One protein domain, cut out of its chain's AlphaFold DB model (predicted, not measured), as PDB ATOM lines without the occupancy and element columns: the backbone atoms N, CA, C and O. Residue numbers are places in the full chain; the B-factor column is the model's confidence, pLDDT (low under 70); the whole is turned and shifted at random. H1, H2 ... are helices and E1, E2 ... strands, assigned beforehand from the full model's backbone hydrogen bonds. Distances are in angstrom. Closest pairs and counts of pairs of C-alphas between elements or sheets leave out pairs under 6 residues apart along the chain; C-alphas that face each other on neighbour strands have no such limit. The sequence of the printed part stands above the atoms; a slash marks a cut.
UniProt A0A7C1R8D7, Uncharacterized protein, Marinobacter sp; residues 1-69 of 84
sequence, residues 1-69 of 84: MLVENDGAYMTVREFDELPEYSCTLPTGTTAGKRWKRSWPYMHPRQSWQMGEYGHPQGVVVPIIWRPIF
ATOM      1  N   MET A   1     100.429 142.418 163.263       80.75
ATOM      2  CA  MET A   1      99.511 143.469 163.731       80.75
ATOM      3  C   MET A   1      98.772 142.886 164.908       80.75
ATOM      4  O   MET A   1      98.208 141.805 164.763       80.75
ATOM      5  N   LEU A   2      98.789 143.570 166.046       84.75
ATOM      6  CA  LEU A   2      98.005 143.204 167.220       84.75
ATOM      7  C   LEU A   2      96.800 144.147 167.302       84.75
ATOM      8  O   LEU A   2      96.962 145.365 167.299       84.75
ATOM      9  N   VAL A   3      95.592 143.583 167.316       82.69
ATOM     10  CA  VAL A   3      94.340 144.342 167.410       82.69
ATOM     11  C   VAL A   3      93.654 143.961 168.709       82.69
ATOM     12  O   VAL A   3      93.200 142.828 168.856       82.69
ATOM     13  N   GLU A   4      93.572 144.916 169.625       83.31
ATOM     14  CA  GLU A   4      92.904 144.776 170.917       83.31
ATOM     15  C   GLU A   4      91.661 145.676 170.967       83.31
ATOM     16  O   GLU A   4      91.299 146.330 169.984       83.31
ATOM     17  N   ASN A   5      90.931 145.677 172.081       80.56
ATOM     18  CA  ASN A   5      89.716 146.492 172.198       80.56
ATOM     19  C   ASN A   5      90.019 147.997 172.283       80.56
ATOM     20  O   ASN A   5      89.202 148.808 171.858       80.56
ATOM     21  N   ASP A   6      91.187 148.357 172.804       85.94
ATOM     22  CA  ASP A   6      91.646 149.720 173.072       85.94
ATOM     23  C   ASP A   6      92.547 150.296 171.965       85.94
ATOM     24  O   ASP A   6      92.660 151.517 171.852       85.94
ATOM     25  N   GLY A   7      93.152 149.457 171.115       90.31
ATOM     26  CA  GLY A   7      94.096 149.926 170.101       90.31
ATOM     27  C   GLY A   7      94.463 148.918 169.015       90.31
ATOM     28  O   GLY A   7      94.276 147.709 169.142       90.31
ATOM     29  N   ALA A   8      94.993 149.445 167.911       92.25
ATOM     30  CA  ALA A   8      95.627 148.681 166.845       92.25
ATOM     31  C   ALA A   8      97.131 148.984 166.834       92.25
ATOM     32  O   ALA A   8      97.567 150.058 166.413       92.25
ATOM     33  N   TYR A   9      97.921 148.025 167.302       92.31
ATOM     34  CA  TYR A   9      99.370 148.120 167.406       92.31
ATOM     35  C   TYR A   9     100.009 147.462 166.186       92.31
ATOM     36  O   TYR A   9      99.759 146.290 165.875       92.31
ATOM     37  N   MET A  10     100.806 148.230 165.451       92.00
ATOM     38  CA  MET A  10     101.356 147.775 164.178       92.00
ATOM     39  C   MET A  10     102.718 148.385 163.883       92.00
ATOM     40  O   MET A  10     103.081 149.440 164.399       92.00
ATOM     41  N   THR A  11     103.479 147.712 163.031       92.25
ATOM     42  CA  THR A  11     104.726 148.252 162.483       92.25
ATOM     43  C   THR A  11     104.442 149.312 161.417       92.25
ATOM     44  O   THR A  11     103.338 149.393 160.877       92.25
ATOM     45  N   VAL A  12     105.462 150.097 161.058       90.25
ATOM     46  CA  VAL A  12     105.381 151.053 159.935       90.25
ATOM     47  C   VAL A  12     104.963 150.347 158.642       90.25
ATOM     48  O   VAL A  12     104.084 150.825 157.937       90.25
ATOM     49  N   ARG A  13     105.524 149.162 158.371       90.44
ATOM     50  CA  ARG A  13     105.195 148.379 157.175       90.44
ATOM     51  C   ARG A  13     103.713 148.006 157.122       90.44
ATOM     52  O   ARG A  13     103.068 148.199 156.102       90.44
ATOM     53  N   GLU A  14     103.175 147.492 158.223       91.31
ATOM     54  CA  GLU A  14     101.761 147.105 158.307       91.31
ATOM     55  C   GLU A  14     100.829 148.312 158.200       91.31
ATOM     56  O   GLU A  14      99.750 148.224 157.615       91.31
ATOM     57  N   PHE A  15     101.253 149.453 158.747       91.38
ATOM     58  CA  PHE A  15     100.547 150.709 158.564       91.38
ATOM     59  C   PHE A  15     100.520 151.122 157.088       91.38
ATOM     60  O   PHE A  15      99.470 151.521 156.589       91.38
ATOM     61  N   ASP A  16     101.635 151.014 156.368       89.56
ATOM     62  CA  ASP A  16     101.722 151.369 154.948       89.56
ATOM     63  C   ASP A  16     100.919 150.420 154.049       89.56
ATOM     64  O   ASP A  16     100.297 150.881 153.092       89.56
ATOM     65  N   GLU A  17     100.849 149.137 154.406       91.62
ATOM     66  CA  GLU A  17     100.049 148.116 153.715       91.62
ATOM     67  C   GLU A  17      98.528 148.267 153.956       91.62
ATOM     68  O   GLU A  17      97.732 147.767 153.156       91.62
ATOM     69  N   LEU A  18      98.089 148.969 155.015       90.06
ATOM     70  CA  LEU A  18      96.663 149.234 155.244       90.06
ATOM     71  C   LEU A  18      96.102 150.200 154.188       90.06
ATOM     72  O   LEU A  18      96.613 151.316 154.044       90.06
ATOM     73  N   PRO A  19      94.989 149.847 153.513       89.75
ATOM     74  CA  PRO A  19      94.361 150.745 152.557       89.75
ATOM     75  C   PRO A  19      93.813 151.978 153.277       89.75
ATOM     76  O   PRO A  19      93.293 151.883 154.391       89.75
ATOM     77  N   GLU A  20      93.897 153.143 152.642       86.62
ATOM     78  CA  GLU A  20      93.226 154.335 153.155       86.62
ATOM     79  C   GLU A  20      91.707 154.215 152.968       86.62
ATOM     80  O   GLU A  20      91.218 153.665 151.976       86.62
ATOM     81  N   TYR A  21      90.943 154.729 153.934       80.44
ATOM     82  CA  TYR A  21      89.490 154.809 153.824       80.44
ATOM     83  C   TYR A  21      89.097 155.588 152.564       80.44
ATOM     84  O   TYR A  21      89.404 156.773 152.445       80.44
ATOM     85  N   SER A  22      88.380 154.934 151.649       72.44
ATOM     86  CA  SER A  22      87.865 155.552 150.429       72.44
ATOM     87  C   SER A  22      86.344 155.665 150.487       72.44
ATOM     88  O   SER A  22      85.644 154.663 150.624       72.44
ATOM     89  N   CYS A  23      85.830 156.889 150.343       65.31
ATOM     90  CA  CYS A  23      84.395 157.159 150.222       65.31
ATOM     91  C   CYS A  23      83.852 156.939 148.798       65.31
ATOM     92  O   CYS A  23      82.653 157.089 148.587       65.31
ATOM     93  N   THR A  24      84.711 156.668 147.808       60.16
ATOM     94  CA  THR A  24      84.348 156.778 146.383       60.16
ATOM     95  C   THR A  24      84.094 155.444 145.691       60.16
ATOM     96  O   THR A  24      83.533 155.440 144.599       60.16
ATOM     97  N   LEU A  25      84.451 154.311 146.305       51.97
ATOM     98  CA  LEU A  25      84.224 152.987 145.721       51.97
ATOM     99  C   LEU A  25      83.578 152.042 146.747       51.97
ATOM    100  O   LEU A  25      84.203 151.751 147.773       51.97
ATOM    101  N   PRO A  26      82.360 151.519 146.485       53.88
ATOM    102  CA  PRO A  26      81.718 150.527 147.337       53.88
ATOM    103  C   PRO A  26      82.462 149.201 147.183       53.88
ATOM    104  O   PRO A  26      82.087 148.316 146.425       53.88
ATOM    105  N   THR A  27      83.557 149.051 147.917       59.66
ATOM    106  CA  THR A  27      84.417 147.861 147.878       59.66
ATOM    107  C   THR A  27      83.827 146.692 148.684       59.66
ATOM    108  O   THR A  27      84.569 145.825 149.144       59.66
ATOM    109  N   GLY A  28      82.504 146.686 148.883       66.06
ATOM    110  CA  GLY A  28      81.773 145.738 149.721       66.06
ATOM    111  C   GLY A  28      82.064 145.877 151.223       66.06
ATOM    112  O   GLY A  28      83.144 146.310 151.646       66.06
ATOM    113  N   THR A  29      81.084 145.485 152.039       72.31
ATOM    114  CA  THR A  29      81.194 145.375 153.502       72.31
ATOM    115  C   THR A  29      81.522 143.936 153.886       72.31
ATOM    116  O   THR A  29      80.659 143.176 154.324       72.31
ATOM    117  N   THR A  30      82.768 143.527 153.663       81.25
ATOM    118  CA  THR A  30      83.245 142.203 154.083       81.25
ATOM    119  C   THR A  30      83.717 142.270 155.529       81.25
ATOM    120  O   THR A  30      84.575 143.091 155.851       81.25
ATOM    121  N   ALA A  31      83.176 141.409 156.391       83.81
ATOM    122  CA  ALA A  31      83.618 141.297 157.779       83.81
ATOM    123  C   ALA A  31      85.133 141.036 157.864       83.81
ATOM    124  O   ALA A  31      85.688 140.286 157.061       83.81
ATOM    125  N   GLY A  32      85.802 141.680 158.819       84.38
ATOM    126  CA  GLY A  32      87.250 141.602 159.030       84.38
ATOM    127  C   GLY A  32      88.088 142.480 158.096       84.38
ATOM    128  O   GLY A  32      89.296 142.598 158.293       84.38
ATOM    129  N   LYS A  33      87.487 143.135 157.096       88.06
ATOM    130  CA  LYS A  33      88.202 144.092 156.247       88.06
ATOM    131  C   LYS A  33      88.603 145.322 157.055       88.06
ATOM    132  O   LYS A  33      87.773 145.881 157.773       88.06
ATOM    133  N   ARG A  34      89.854 145.753 156.879       91.81
ATOM    134  CA  ARG A  34      90.490 146.844 157.626       91.81
ATOM    135  C   ARG A  34      90.965 147.966 156.716       91.81
ATOM    136  O   ARG A  34      91.316 147.721 155.564       91.81
ATOM    137  N   TRP A  35      90.995 149.181 157.246       91.88
ATOM    138  CA  TRP A  35      91.523 150.369 156.575       91.88
ATOM    139  C   TRP A  35      92.038 151.386 157.593       91.88
ATOM    140  O   TRP A  35      91.627 151.378 158.755       91.88
ATOM    141  N   LYS A  36      92.904 152.301 157.155       91.94
ATOM    142  CA  LYS A  36      93.382 153.435 157.952       91.94
ATOM    143  C   LYS A  36      92.686 154.732 157.551       91.94
ATOM    144  O   LYS A  36      92.349 154.952 156.389       91.94
ATOM    145  N   ARG A  37      92.466 155.617 158.518       89.69
ATOM    146  CA  ARG A  37      91.899 156.955 158.312       89.69
ATOM    147  C   ARG A  37      92.536 157.933 159.289       89.69
ATOM    148  O   ARG A  37      92.766 157.584 160.443       89.69
ATOM    149  N   SER A  38      92.782 159.164 158.857       88.44
ATOM    150  CA  SER A  38      93.174 160.232 159.777       88.44
ATOM    151  C   SER A  38      91.986 160.735 160.598       88.44
ATOM    152  O   SER A  38      90.866 160.853 160.091       88.44
ATOM    153  N   TRP A  39      92.243 161.087 161.855       79.62
ATOM    154  CA  TRP A  39      91.277 161.713 162.748       79.62
ATOM    155  C   TRP A  39      91.830 163.026 163.338       79.62
ATOM    156  O   TRP A  39      92.960 163.028 163.837       79.62
ATOM    157  N   PRO A  40      91.063 164.133 163.313       79.31
ATOM    158  CA  PRO A  40      89.790 164.283 162.611       79.31
ATOM    159  C   PRO A  40      89.983 164.233 161.085       79.31
ATOM    160  O   PRO A  40      91.063 164.477 160.557       79.31
ATOM    161  N   TYR A  41      88.926 163.866 160.359       66.88
ATOM    162  CA  TYR A  41      89.007 163.647 158.908       66.88
ATOM    163  C   TYR A  41      89.257 164.926 158.100       66.88
ATOM    164  O   TYR A  41      89.832 164.844 157.023       66.88
ATOM    165  N   MET A  42      88.826 166.090 158.603       63.72
ATOM    166  CA  MET A  42      88.800 167.330 157.816       63.72
ATOM    167  C   MET A  42      89.912 168.345 158.130       63.72
ATOM    168  O   MET A  42      90.148 169.205 157.296       63.72
ATOM    169  N   HIS A  43      90.619 168.280 159.263       60.47
ATOM    170  CA  HIS A  43      91.618 169.293 159.668       60.47
ATOM    171  C   HIS A  43      92.686 168.661 160.579       60.47
ATOM    172  O   HIS A  43      92.464 167.541 161.026       60.47
ATOM    173  N   PRO A  44      93.866 169.297 160.755       61.66
ATOM    174  CA  PRO A  44      95.176 168.641 160.665       61.66
ATOM    175  C   PRO A  44      95.240 167.300 161.399       61.66
ATOM    176  O   PRO A  44      94.765 167.192 162.523       61.66
ATOM    177  N   ARG A  45      95.841 166.287 160.752       65.31
ATOM    178  CA  ARG A  45      95.905 164.899 161.241       65.31
ATOM    179  C   ARG A  45      96.434 164.864 162.681       65.31
ATOM    180  O   ARG A  45      97.632 165.026 162.890       65.31
ATOM    181  N   GLN A  46      95.553 164.649 163.659       74.06
ATOM    182  CA  GLN A  46      95.948 164.553 165.071       74.06
ATOM    183  C   GLN A  46      96.310 163.117 165.440       74.06
ATOM    184  O   GLN A  46      97.195 162.882 166.254       74.06
ATOM    185  N   SER A  47      95.620 162.147 164.839       84.38
ATOM    186  CA  SER A  47      95.844 160.724 165.077       84.38
ATOM    187  C   SER A  47      95.429 159.881 163.872       84.38
ATOM    188  O   SER A  47      94.736 160.348 162.963       84.38
ATOM    189  N   TRP A  48      95.856 158.623 163.876       90.62
ATOM    190  CA  TRP A  48      95.418 157.610 162.927       90.62
ATOM    191  C   TRP A  48      94.447 156.648 163.600       90.62
ATOM    192  O   TRP A  48      94.619 156.284 164.761       90.62
ATOM    193  N   GLN A  49      93.426 156.239 162.857       92.12
ATOM    194  CA  GLN A  49      92.408 155.291 163.287       92.12
ATOM    195  C   GLN A  49      92.355 154.132 162.292       92.12
ATOM    196  O   GLN A  49      92.369 154.352 161.076       92.12
ATOM    197  N   MET A  50      92.263 152.910 162.803       93.31
ATOM    198  CA  MET A  50      91.967 151.716 162.028       93.31
ATOM    199  C   MET A  50      90.465 151.465 162.106       93.31
ATOM    200  O   MET A  50      89.921 151.296 163.197       93.31
ATOM    201  N   GLY A  51      89.801 151.442 160.955       92.12
ATOM    202  CA  GLY A  51      88.441 150.936 160.844       92.12
ATOM    203  C   GLY A  51      88.462 149.456 160.485       92.12
ATOM    204  O   GLY A  51      89.293 149.028 159.685       92.12
ATOM    205  N   GLU A  52      87.552 148.688 161.071       92.38
ATOM    206  CA  GLU A  52      87.298 147.292 160.725       92.38
ATOM    207  C   GLU A  52      85.793 147.060 160.590       92.38
ATOM    208  O   GLU A  52      85.020 147.478 161.454       92.38
ATOM    209  N   TYR A  53      85.364 146.376 159.530       91.06
ATOM    210  CA  TYR A  53      83.996 145.861 159.475       91.06
ATOM    211  C   TYR A  53      83.849 144.694 160.453       91.06
ATOM    212  O   TYR A  53      84.499 143.662 160.294       91.06
ATOM    213  N   GLY A  54      82.982 144.850 161.450       88.38
ATOM    214  CA  GLY A  54      82.660 143.784 162.393       88.38
ATOM    215  C   GLY A  54      81.794 142.686 161.772       88.38
ATOM    216  O   GLY A  54      81.535 142.656 160.567       88.38
ATOM    217  N   HIS A  55      81.320 141.768 162.612       89.12
ATOM    218  CA  HIS A  55      80.385 140.736 162.174       89.12
ATOM    219  C   HIS A  55      79.029 141.360 161.783       89.12
ATOM    220  O   HIS A  55      78.555 142.237 162.512       89.12
ATOM    221  N   PRO A  56      78.391 140.930 160.674       88.12
ATOM    222  CA  PRO A  56      77.073 141.421 160.289       88.12
ATOM    223  C   PRO A  56      76.036 141.206 161.394       88.12
ATOM    224  O   PRO A  56      75.955 140.141 162.000       88.12
ATOM    225  N   GLN A  57      75.216 142.222 161.634       86.44
ATOM    226  CA  GLN A  57      74.096 142.200 162.568       86.44
ATOM    227  C   GLN A  57      72.822 142.470 161.763       86.44
ATOM    228  O   GLN A  57      72.388 143.609 161.586       86.44
ATOM    229  N   GLY A  58      72.262 141.402 161.190       86.12
ATOM    230  CA  GLY A  58      71.162 141.501 160.232       86.12
ATOM    231  C   GLY A  58      71.618 142.158 158.926       86.12
ATOM    232  O   GLY A  58      72.512 141.653 158.255       86.12
ATOM    233  N   VAL A  59      71.001 143.286 158.571       83.62
ATOM    234  CA  VAL A  59      71.299 144.042 157.335       83.62
ATOM    235  C   VAL A  59      72.382 145.109 157.517       83.62
ATOM    236  O   VAL A  59      72.683 145.852 156.584       83.62
ATOM    237  N   VAL A  60      72.951 145.219 158.718       83.88
ATOM    238  CA  VAL A  60      73.952 146.232 159.063       83.88
ATOM    239  C   VAL A  60      75.279 145.553 159.369       83.88
ATOM    240  O   VAL A  60      75.326 144.533 160.051       83.88
ATOM    241  N   VAL A  61      76.376 146.145 158.901       85.38
ATOM    242  CA  VAL A  61      77.733 145.756 159.294       85.38
ATOM    243  C   VAL A  61      78.325 146.898 160.121       85.38
ATOM    244  O   VAL A  61      78.488 147.998 159.584       85.38
ATOM    245  N   PRO A  62      78.614 146.696 161.420       89.44
ATOM    246  CA  PRO A  62      79.172 147.752 162.251       89.44
ATOM    247  C   PRO A  62      80.606 148.067 161.820       89.44
ATOM    248  O   PRO A  62      81.342 147.191 161.365       89.44
ATOM    249  N   ILE A  63      81.015 149.319 162.008       89.38
ATOM    250  CA  ILE A  63      82.411 149.729 161.862       89.38
ATOM    251  C   ILE A  63      82.997 149.900 163.256       89.38
ATOM    252  O   ILE A  63      82.507 150.710 164.044       89.38
ATOM    253  N   ILE A  64      84.058 149.157 163.537       91.62
ATOM    254  CA  ILE A  64      84.809 149.244 164.783       91.62
ATOM    255  C   ILE A  64      86.030 150.121 164.520       91.62
ATOM    256  O   ILE A  64      86.861 149.788 163.675       91.62
ATOM    257  N   TRP A  65      86.125 151.240 165.232       91.38
ATOM    258  CA  TRP A  65      87.251 152.166 165.141       91.38
ATOM    259  C   TRP A  65      88.196 151.968 166.317       91.38
ATOM    260  O   TRP A  65      87.748 151.855 167.456       91.38
ATOM    261  N   ARG A  66      89.499 151.941 166.034       93.25
ATOM    262  CA  ARG A  66      90.555 151.830 167.045       93.25
ATOM    263  C   ARG A  66      91.690 152.804 166.740       93.25
ATOM    264  O   ARG A  66      92.066 152.912 165.569       93.25
ATOM    265  N   PRO A  67      92.283 153.467 167.745       92.94
ATOM    266  CA  PRO A  67      93.483 154.265 167.531       92.94
ATOM    267  C   PRO A  67      94.634 153.376 167.046       92.94
ATOM    268  O   PRO A  67      94.783 152.238 167.490       92.94
ATOM    269  N   ILE A  68      95.438 153.891 166.115       93.19
ATOM    270  CA  ILE A  68      96.637 153.214 165.616       93.19
ATOM    271  C   ILE A  68      97.851 153.675 166.417       93.19
ATOM    272  O   ILE A  68      98.135 154.871 166.491       93.19
ATOM    273  N   PHE A  69      98.614 152.710 166.921       91.81
ATOM    274  CA  PHE A  69      99.902 152.923 167.567       91.81
ATOM    275  C   PHE A  69     101.002 152.266 166.734       91.81
ATOM    276  O   PHE A  69     101.036 151.043 166.574       91.81
TER     277      PHE A  69
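What this domain is: This is residues 1 to 69 of the 84 residues of an uncharacterized protein of Marinobacter sp (UniProt A0A7C1R8D7). A strongly twisted sheet of four strands has one short helix, H1, on it; residues 23 to 28 stick out. The 69 printed residues include E1, H1, E2, E3, E4; the mixed sheet runs E1 E4 E3 E2. The class is mixed, with under half the residues in named elements. The whole is compact, radius of gyration of the C-alphas 12.3 A, spans 34, 26 and 20 A.

Where its parts are: E1 is residues 8 to 10, C-alpha 8 at (95.627, 148.681, 166.845); H1 12 to 17; E2 34 to 39; E3 47 to 53, 19.8 A long; E4 63 to 69.

How they stand to each other: E2, E3, E4 form a meander, successive antiparallel neighbours; N 37 and O 49 are 2.9 A apart, N 50 and O 66 2.8 A. E1 is parallel to E4; N 8 and O 67 are 2.8 A apart. E1, H1, E2 form a split strand-helix-strand unit, its crossover right-handed. H1's height over the sheet is 8.5 A.

The domain as a whole: The H1 to E2 link is long. pLDDT is under 70 at residues 23 to 28 and 41 to 45.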